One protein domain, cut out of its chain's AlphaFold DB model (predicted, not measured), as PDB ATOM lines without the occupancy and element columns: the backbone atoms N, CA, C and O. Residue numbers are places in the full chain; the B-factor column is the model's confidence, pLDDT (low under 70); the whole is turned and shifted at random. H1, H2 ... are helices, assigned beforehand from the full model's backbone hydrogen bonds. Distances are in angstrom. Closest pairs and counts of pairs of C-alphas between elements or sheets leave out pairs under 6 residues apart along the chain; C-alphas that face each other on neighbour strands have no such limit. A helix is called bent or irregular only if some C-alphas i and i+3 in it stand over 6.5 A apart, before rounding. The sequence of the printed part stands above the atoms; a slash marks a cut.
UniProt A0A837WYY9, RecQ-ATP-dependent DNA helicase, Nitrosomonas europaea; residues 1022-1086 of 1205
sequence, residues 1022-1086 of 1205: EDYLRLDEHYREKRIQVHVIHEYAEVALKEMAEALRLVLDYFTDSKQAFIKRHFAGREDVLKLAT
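AT A GLANCE: This is residues 1022 to 1086 of the 1205 residues of the protein "RecQ-ATP-dependent DNA helicase" of Nitrosomonas europaea (UniProt A0A837WYY9). Long helix H1 and shorter H2 make a hairpin; the chain folds back through H3, beside H2, and H4 packs on H1, whose residues 1022 to 1030 stick out. The printed part, 65 residues with four named helices, H1 to H4, is all helix, only just compact, close to loose, with radius of gyration of the C-alphas 12.7 A and spans of 42 by 25 by 19 A.

HOW THE PARTS SIT: H1, residues 1022 to 1048, touches H2, residues 1052 to 1064, with residues 1044 to 1048 alone, in a hairpin at a shallow tilt of 23 degrees; the closest C-alphas, of Ala 1048 and Ala 1055, are 5.0 A apart. H2 and H3, residues 1067 to 1074, a hairpin, only just touch, with 3 pairs of C-alphas within 8 A, closest Tyr 1062 and Phe 1070, 6.3 A. H4, residues 1079 to 1083, touches H1 with closest C-alphas Ile 1036 and Leu 1082, 5.4 A. Every O i to N i+4 pair is within hydrogen-bond range in H2 and H3, 21 of 23 in H1 and 0 of 1 in H4, which has 2 of 2 O i to N i+3 pairs.

IN THESE COORDINATES: H1 spans 39.1 A from C-alpha 1022 at (-31.682, -15.122, 16.191), H2 18.6 A, H3 10.7 A and H4 7.7 A, to C-alpha 1083 at (-39.544, 0.461, 8.638). H1 is only just irregular: C-alphas 1023 and 1026 are 6.50 A apart.

THE WHOLE: The C-alphas farthest apart, of Asp 1023 and Glu 1051, are 42.6 A apart. The printed part has no cut, its three links are tight, and no printed residue is under 70 in pLDDT.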
ATOM      1  N   GLU A1022     -32.855 -15.205  17.071       80.62
ATOM      2  CA  GLU A1022     -31.682 -15.122  16.191       80.62
ATOM      3  C   GLU A1022     -31.891 -15.894  14.880       80.62
ATOM      4  O   GLU A1022     -31.583 -15.368  13.812       80.62
ATOM      5  N   ASP A1023     -32.502 -17.084  14.932       78.81
ATOM      6  CA  ASP A1023     -32.833 -17.872  13.735       78.81
ATOM      7  C   ASP A1023     -33.903 -17.172  12.882       78.81
ATOM      8  O   ASP A1023     -33.822 -17.135  11.651       78.81
ATOM      9  N   TYR A1024     -34.882 -16.546  13.547       83.31
ATOM     10  CA  TYR A1024     -35.940 -15.772  12.896       83.31
ATOM     11  C   TYR A1024     -35.433 -14.467  12.257       83.31
ATOM     12  O   TYR A1024     -36.062 -13.970  11.322       83.31
ATOM     13  N   LEU A1025     -34.298 -13.916  12.707       80.81
ATOM     14  CA  LEU A1025     -33.762 -12.633  12.229       80.81
ATOM     15  C   LEU A1025     -33.619 -12.602  10.701       80.81
ATOM     16  O   LEU A1025     -33.966 -11.611  10.068       80.81
ATOM     17  N   ARG A1026     -33.169 -13.709  10.100       75.38
ATOM     18  CA  ARG A1026     -32.979 -13.827   8.644       75.38
ATOM     19  C   ARG A1026     -34.295 -13.765   7.865       75.38
ATOM     20  O   ARG A1026     -34.334 -13.201   6.776       75.38
ATOM     21  N   LEU A1027     -35.357 -14.354   8.409       77.94
ATOM     22  CA  LEU A1027     -36.693 -14.293   7.821       77.94
ATOM     23  C   LEU A1027     -37.314 -12.901   8.032       77.94
ATOM     24  O   LEU A1027     -37.922 -12.346   7.120       77.94
ATOM     25  N   ASP A1028     -37.094 -12.287   9.196       81.50
ATOM     26  CA  ASP A1028     -37.525 -10.908   9.449       81.50
ATOM     27  C   ASP A1028     -36.820  -9.899   8.525       81.50
ATOM     28  O   ASP A1028     -37.460  -8.973   8.030       81.50
ATOM     29  N   GLU A1029     -35.530 -10.096   8.228       80.88
ATOM     30  CA  GLU A1029     -34.789  -9.331   7.216       80.88
ATOM     31  C   GLU A1029     -35.438  -9.424   5.832       80.88
ATOM     32  O   GLU A1029     -35.612  -8.394   5.183       80.88
ATOM     33  N   HIS A1030     -35.853 -10.620   5.405       78.75
ATOM     34  CA  HIS A1030     -36.565 -10.808   4.137       78.75
ATOM     35  C   HIS A1030     -37.883 -10.014   4.103       78.75
ATOM     36  O   HIS A1030     -38.164  -9.301   3.141       78.75
ATOM     37  N   TYR A1031     -38.671 -10.053   5.182       82.31
ATOM     38  CA  TYR A1031     -39.901  -9.255   5.275       82.31
ATOM     39  C   TYR A1031     -39.633  -7.743   5.346       82.31
ATOM     40  O   TYR A1031     -40.405  -6.950   4.808       82.31
ATOM     41  N   ARG A1032     -38.537  -7.311   5.987       84.06
ATOM     42  CA  ARG A1032     -38.079  -5.909   5.940       84.06
ATOM     43  C   ARG A1032     -37.703  -5.496   4.522       84.06
ATOM     44  O   ARG A1032     -38.082  -4.405   4.118       84.06
ATOM     45  N   GLU A1033     -37.016  -6.351   3.774       83.50
ATOM     46  CA  GLU A1033     -36.640  -6.067   2.388       83.50
ATOM     47  C   GLU A1033     -37.871  -5.899   1.493       83.50
ATOM     48  O   GLU A1033     -37.951  -4.913   0.766       83.50
ATOM     49  N   LYS A1034     -38.884  -6.766   1.627       83.75
ATOM     50  CA  LYS A1034     -40.162  -6.595   0.915       83.75
ATOM     51  C   LYS A1034     -40.843  -5.266   1.231       83.75
ATOM     52  O   LYS A1034     -41.380  -4.619   0.338       83.75
ATOM     53  N   ARG A1035     -40.794  -4.814   2.489       88.56
ATOM     54  CA  ARG A1035     -41.322  -3.488   2.851       88.56
ATOM     55  C   ARG A1035     -40.547  -2.360   2.178       88.56
ATOM     56  O   ARG A1035     -41.167  -1.438   1.661       88.56
ATOM     57  N   ILE A1036     -39.218  -2.454   2.143       90.25
ATOM     58  CA  ILE A1036     -38.370  -1.489   1.430       90.25
ATOM     59  C   ILE A1036     -38.723  -1.477  -0.060       90.25
ATOM     60  O   ILE A1036     -38.920  -0.404  -0.610       90.25
ATOM     61  N   GLN A1037     -38.875  -2.640  -0.695       90.00
ATOM     62  CA  GLN A1037     -39.262  -2.760  -2.105       90.00
ATOM     63  C   GLN A1037     -40.578  -2.037  -2.424       90.00
ATOM     64  O   GLN A1037     -40.632  -1.297  -3.407       90.00
ATOM     65  N   VAL A1038     -41.600  -2.192  -1.573       91.38
ATOM     66  CA  VAL A1038     -42.888  -1.491  -1.715       91.38
ATOM     67  C   VAL A1038     -42.720   0.030  -1.587       91.38
ATOM     68  O   VAL A1038     -43.312   0.783  -2.356       91.38
ATOM     69  N   HIS A1039     -41.881   0.502  -0.659       93.12
ATOM     70  CA  HIS A1039     -41.568   1.936  -0.545       93.12
ATOM     71  C   HIS A1039     -40.773   2.464  -1.740       93.12
ATOM     72  O   HIS A1039     -41.011   3.583  -2.177       93.12
ATOM     73  N   VAL A1040     -39.854   1.674  -2.295       93.56
ATOM     74  CA  VAL A1040     -39.032   2.079  -3.444       93.56
ATOM     75  C   VAL A1040     -39.873   2.251  -4.705       93.56
ATOM     76  O   VAL A1040     -39.707   3.252  -5.393       93.56
ATOM     77  N   ILE A1041     -40.796   1.330  -5.006       93.12
ATOM     78  CA  ILE A1041     -41.688   1.494  -6.167       93.12
ATOM     79  C   ILE A1041     -42.654   2.674  -5.985       93.12
ATOM     80  O   ILE A1041     -42.974   3.367  -6.949       93.12
ATOM     81  N   HIS A1042     -43.079   2.945  -4.749       93.50
ATOM     82  CA  HIS A1042     -43.863   4.136  -4.431       93.50
ATOM     83  C   HIS A1042     -43.059   5.428  -4.638       93.50
ATOM     84  O   HIS A1042     -43.548   6.341  -5.296       93.50
ATOM     85  N   GLU A1043     -41.815   5.487  -4.154       94.44
ATOM     86  CA  GLU A1043     -40.930   6.640  -4.374       94.44
ATOM     87  C   GLU A1043     -40.618   6.819  -5.868       94.44
ATOM     88  O   GLU A1043     -40.654   7.941  -6.360       94.44
ATOM     89  N   TYR A1044     -40.412   5.730  -6.622       95.38
ATOM     90  CA  TYR A1044     -40.289   5.780  -8.083       95.38
ATOM     91  C   TYR A1044     -41.504   6.460  -8.729       95.38
ATOM     92  O   TYR A1044     -41.321   7.348  -9.558       95.38
ATOM     93  N   ALA A1045     -42.727   6.092  -8.335       94.62
ATOM     94  CA  ALA A1045     -43.937   6.705  -8.878       94.62
ATOM     95  C   ALA A1045     -44.041   8.201  -8.521       94.62
ATOM     96  O   ALA A1045     -44.328   9.020  -9.391       94.62
ATOM     97  N   GLU A1046     -43.746   8.577  -7.272       93.56
ATOM     98  CA  GLU A1046     -43.748   9.975  -6.808       93.56
ATOM     99  C   GLU A1046     -42.687  10.844  -7.506       93.56
ATOM    100  O   GLU A1046     -42.949  12.005  -7.831       93.56
ATOM    101  N   VAL A1047     -41.489  10.300  -7.742       94.75
ATOM    102  CA  VAL A1047     -40.417  10.986  -8.481       94.75
ATOM    103  C   VAL A1047     -40.781  11.090  -9.960       94.75
ATOM    104  O   VAL A1047     -40.662  12.170 -10.532       94.75
ATOM    105  N   ALA A1048     -41.314  10.026 -10.565       94.19
ATOM    106  CA  ALA A1048     -41.710  10.004 -11.974       94.19
ATOM    107  C   ALA A1048     -42.807  11.024 -12.310       94.19
ATOM    108  O   ALA A1048     -42.785  11.609 -13.392       94.19
ATOM    109  N   LEU A1049     -43.733  11.288 -11.379       93.88
ATOM    110  CA  LEU A1049     -44.737  12.349 -11.525       93.88
ATOM    111  C   LEU A1049     -44.129  13.758 -11.615       93.88
ATOM    112  O   LEU A1049     -44.779  14.664 -12.139       93.88
ATOM    113  N   LYS A1050     -42.923  13.957 -11.072       93.50
ATOM    114  CA  LYS A1050     -42.194  15.231 -11.122       93.50
ATOM    115  C   LYS A1050     -41.272  15.271 -12.334       93.50
ATOM    116  O   LYS A1050     -41.371  16.193 -13.139       93.50
ATOM    117  N   GLU A1051     -40.400  14.272 -12.458       94.31
ATOM    118  CA  GLU A1051     -39.420  14.161 -13.532       94.31
ATOM    119  C   GLU A1051     -39.047  12.695 -13.806       94.31
ATOM    120  O   GLU A1051     -38.428  12.007 -12.993       94.31
ATOM    121  N   MET A1052     -39.379  12.216 -15.007       92.38
ATOM    122  CA  MET A1052     -39.151  10.821 -15.387       92.38
ATOM    123  C   MET A1052     -37.662  10.450 -15.487       92.38
ATOM    124  O   MET A1052     -37.276   9.324 -15.177       92.38
ATOM    125  N   ALA A1053     -36.806  11.398 -15.879       90.25
ATOM    126  CA  ALA A1053     -35.363  11.175 -15.969       90.25
ATOM    127  C   ALA A1053     -34.738  10.875 -14.592       90.25
ATOM    128  O   ALA A1053     -33.891   9.986 -14.476       90.25
ATOM    129  N   GLU A1054     -35.192  11.555 -13.535       92.94
ATOM    130  CA  GLU A1054     -34.762  11.271 -12.161       92.94
ATOM    131  C   GLU A1054     -35.262   9.902 -11.683       92.94
ATOM    132  O   GLU A1054     -34.515   9.165 -11.038       92.94
ATOM    133  N   ALA A1055     -36.486   9.517 -12.054       92.25
ATOM    134  CA  ALA A1055     -37.043   8.209 -11.713       92.25
ATOM    135  C   ALA A1055     -36.257   7.054 -12.360       92.25
ATOM    136  O   ALA A1055     -35.970   6.054 -11.701       92.25
ATOM    137  N   LEU A1056     -35.837   7.199 -13.622       89.88
ATOM    138  CA  LEU A1056     -34.963   6.226 -14.289       89.88
ATOM    139  C   LEU A1056     -33.564   6.174 -13.654       89.88
ATOM    140  O   LEU A1056     -32.978   5.099 -13.524       89.88
ATOM    141  N   ARG A1057     -33.044   7.307 -13.167       90.56
ATOM    142  CA  ARG A1057     -31.791   7.328 -12.398       90.56
ATOM    143  C   ARG A1057     -31.922   6.608 -11.054       90.56
ATOM    144  O   ARG A1057     -31.000   5.898 -10.663       90.56
ATOM    145  N   LEU A1058     -33.061   6.740 -10.373       93.06
ATOM    146  CA  LEU A1058     -33.370   5.971  -9.162       93.06
ATOM    147  C   LEU A1058     -33.360   4.466  -9.456       93.06
ATOM    148  O   LEU A1058     -32.803   3.705  -8.667       93.06
ATOM    149  N   VAL A1059     -33.912   4.038 -10.597       89.94
ATOM    150  CA  VAL A1059     -33.872   2.632 -11.037       89.94
ATOM    151  C   VAL A1059     -32.434   2.146 -11.210       89.94
ATOM    152  O   VAL A1059     -32.087   1.096 -10.671       89.94
ATOM    153  N   LEU A1060     -31.593   2.899 -11.925       86.88
ATOM    154  CA  LEU A1060     -30.173   2.572 -12.094       86.88
ATOM    155  C   LEU A1060     -29.475   2.429 -10.739       86.88
ATOM    156  O   LEU A1060     -28.932   1.367 -10.442       86.88
ATOM    157  N   ASP A1061     -29.582   3.458  -9.895       90.12
ATOM    158  CA  ASP A1061     -28.979   3.475  -8.562       90.12
ATOM    159  C   ASP A1061     -29.434   2.274  -7.719       90.12
ATOM    160  O   ASP A1061     -28.642   1.697  -6.981       90.12
ATOM    161  N   TYR A1062     -30.697   1.858  -7.836       88.88
ATOM    162  CA  TYR A1062     -31.248   0.728  -7.089       88.88
ATOM    163  C   TYR A1062     -30.597  -0.620  -7.435       88.88
ATOM    164  O   TYR A1062     -30.489  -1.488  -6.563       88.88
ATOM    165  N   PHE A1063     -30.164  -0.811  -8.686       84.75
ATOM    166  CA  PHE A1063     -29.497  -2.041  -9.129       84.75
ATOM    167  C   PHE A1063     -27.967  -1.964  -9.083       84.75
ATOM    168  O   PHE A1063     -27.324  -3.014  -9.079       84.75
ATOM    169  N   THR A1064     -27.375  -0.768  -9.016       84.38
ATOM    170  CA  THR A1064     -25.913  -0.596  -8.994       84.38
ATOM    171  C   THR A1064     -25.344  -0.299  -7.612       84.38
ATOM    172  O   THR A1064     -24.268  -0.799  -7.278       84.38
ATOM    173  N   ASP A1065     -26.024   0.518  -6.804       87.94
ATOM    174  CA  ASP A1065     -25.504   0.958  -5.511       87.94
ATOM    175  C   ASP A1065     -25.663  -0.125  -4.434       87.94
ATOM    176  O   ASP A1065     -26.527  -1.005  -4.485       87.94
ATOM    177  N   SER A1066     -24.850  -0.019  -3.380       86.94
ATOM    178  CA  SER A1066     -25.136  -0.745  -2.146       86.94
ATOM    179  C   SER A1066     -26.415  -0.208  -1.504       86.94
ATOM    180  O   SER A1066     -26.724   0.985  -1.579       86.94
ATOM    181  N   LYS A1067     -27.131  -1.068  -0.774       85.62
ATOM    182  CA  LYS A1067     -28.371  -0.696  -0.080       85.62
ATOM    183  C   LYS A1067     -28.233   0.567   0.781       85.62
ATOM    184  O   LYS A1067     -29.124   1.413   0.788       85.62
ATOM    185  N   GLN A1068     -27.120   0.713   1.501       87.62
ATOM    186  CA  GLN A1068     -26.879   1.882   2.353       87.62
ATOM    187  C   GLN A1068     -26.672   3.164   1.538       87.62
ATOM    188  O   GLN A1068     -27.198   4.212   1.910       87.62
ATOM    189  N   ALA A1069     -25.931   3.086   0.429       90.06
ATOM    190  CA  ALA A1069     -25.707   4.227  -0.451       90.06
ATOM    191  C   ALA A1069     -27.014   4.676  -1.121       90.06
ATOM    192  O   ALA A1069     -27.318   5.870  -1.113       90.06
ATOM    193  N   PHE A1070     -27.824   3.721  -1.589       91.56
ATOM    194  CA  PHE A1070     -29.138   3.985  -2.169       91.56
ATOM    195  C   PHE A1070     -30.080   4.683  -1.173       91.56
ATOM    196  O   PHE A1070     -30.626   5.745  -1.475       91.56
ATOM    197  N   ILE A1071     -30.220   4.142   0.046       91.31
ATOM    198  CA  ILE A1071     -31.073   4.730   1.095       91.31
ATOM    199  C   ILE A1071     -30.603   6.143   1.449       91.31
ATOM    200  O   ILE A1071     -31.416   7.062   1.520       91.31
ATOM    201  N   LYS A1072     -29.293   6.348   1.617       91.12
ATOM    202  CA  LYS A1072     -28.736   7.666   1.941       91.12
ATOM    203  C   LYS A1072     -28.973   8.693   0.831       91.12
ATOM    204  O   LYS A1072     -29.049   9.880   1.126       91.12
ATOM    205  N   ARG A1073     -29.057   8.263  -0.428       92.69
ATOM    206  CA  ARG A1073     -29.274   9.150  -1.575       92.69
ATOM    207  C   ARG A1073     -30.746   9.521  -1.745       92.69
ATOM    208  O   ARG A1073     -31.050  10.701  -1.870       92.69
ATOM    209  N   HIS A1074     -31.639   8.532  -1.713       92.56
ATOM    210  CA  HIS A1074     -33.054   8.707  -2.079       92.56
ATOM    211  C   HIS A1074     -33.992   8.894  -0.872       92.56
ATOM    212  O   HIS A1074     -35.051   9.501  -0.993       92.56
ATOM    213  N   PHE A1075     -33.587   8.456   0.324       91.69
ATOM    214  CA  PHE A1075     -34.398   8.500   1.553       91.69
ATOM    215  C   PHE A1075     -33.730   9.277   2.701       91.69
ATOM    216  O   PHE A1075     -34.089   9.096   3.868       91.69
ATOM    217  N   ALA A1076     -32.778  10.167   2.398       88.88
ATOM    218  CA  ALA A1076     -32.093  10.987   3.399       88.88
ATOM    219  C   ALA A1076     -33.088  11.717   4.322       88.88
ATOM    220  O   ALA A1076     -33.964  12.449   3.861       88.88
ATOM    221  N   GLY A1077     -32.969  11.513   5.639       85.44
ATOM    222  CA  GLY A1077     -33.859  12.129   6.634       85.44
ATOM    223  C   GLY A1077     -35.275  11.533   6.715       85.44
ATOM    224  O   GLY A1077     -36.042  11.940   7.583       85.44
ATOM    225  N   ARG A1078     -35.613  10.551   5.865       88.62
ATOM    226  CA  ARG A1078     -36.879   9.789   5.868       88.62
ATOM    227  C   ARG A1078     -36.657   8.277   6.026       88.62
ATOM    228  O   ARG A1078     -37.541   7.481   5.733       88.62
ATOM    229  N   GLU A1079     -35.494   7.861   6.523       87.88
ATOM    230  CA  GLU A1079     -35.102   6.445   6.632       87.88
ATOM    231  C   GLU A1079     -36.071   5.611   7.487       87.88
ATOM    232  O   GLU A1079     -36.295   4.432   7.214       87.88
ATOM    233  N   ASP A1080     -36.688   6.217   8.505       85.25
ATOM    234  CA  ASP A1080     -37.649   5.531   9.373       85.25
ATOM    235  C   ASP A1080     -38.942   5.133   8.649       85.25
ATOM    236  O   ASP A1080     -39.586   4.165   9.059       85.25
ATOM    237  N   VAL A1081     -39.288   5.798   7.539       85.94
ATOM    238  CA  VAL A1081     -40.445   5.429   6.704       85.94
ATOM    239  C   VAL A1081     -40.292   4.004   6.180       85.94
ATOM    240  O   VAL A1081     -41.252   3.237   6.202       85.94
ATOM    241  N   LEU A1082     -39.068   3.597   5.832       87.81
ATOM    242  CA  LEU A1082     -38.759   2.265   5.303       87.81
ATOM    243  C   LEU A1082     -39.046   1.125   6.297       87.81
ATOM    244  O   LEU A1082     -39.144  -0.037   5.901       87.81
ATOM    245  N   LYS A1083     -39.183   1.435   7.593       85.50
ATOM    246  CA  LYS A1083     -39.544   0.461   8.638       85.50
ATOM    247  C   LYS A1083     -41.056   0.248   8.736       85.50
ATOM    248  O   LYS A1083     -41.492  -0.758   9.301       85.50
ATOM    249  N   LEU A1084     -41.853   1.181   8.214       86.62
ATOM    250  CA  LEU A1084     -43.308   1.167   8.312       86.62
ATOM    251  C   LEU A1084     -43.906   0.199   7.290       86.62
ATOM    252  O   LEU A1084     -43.517   0.187   6.126       86.62
ATOM    253  N   ALA A1085     -44.904  -0.578   7.708       86.50
ATOM    254  CA  ALA A1085     -45.721  -1.398   6.811       86.50
ATOM    255  C   ALA A1085     -46.926  -0.612   6.255       86.50
ATOM    256  O   ALA A1085     -47.994  -1.180   6.054       86.50
ATOM    257  N   THR A1086     -46.806   0.706   6.090       89.06
ATOM    258  CA  THR A1086     -47.841   1.634   5.596       89.06
ATOM    259  C   THR A1086     -47.154   2.848   4.977       89.06
ATOM    260  O   THR A1086     -45.969   3.070   5.229       89.06
TER     261      THR A1086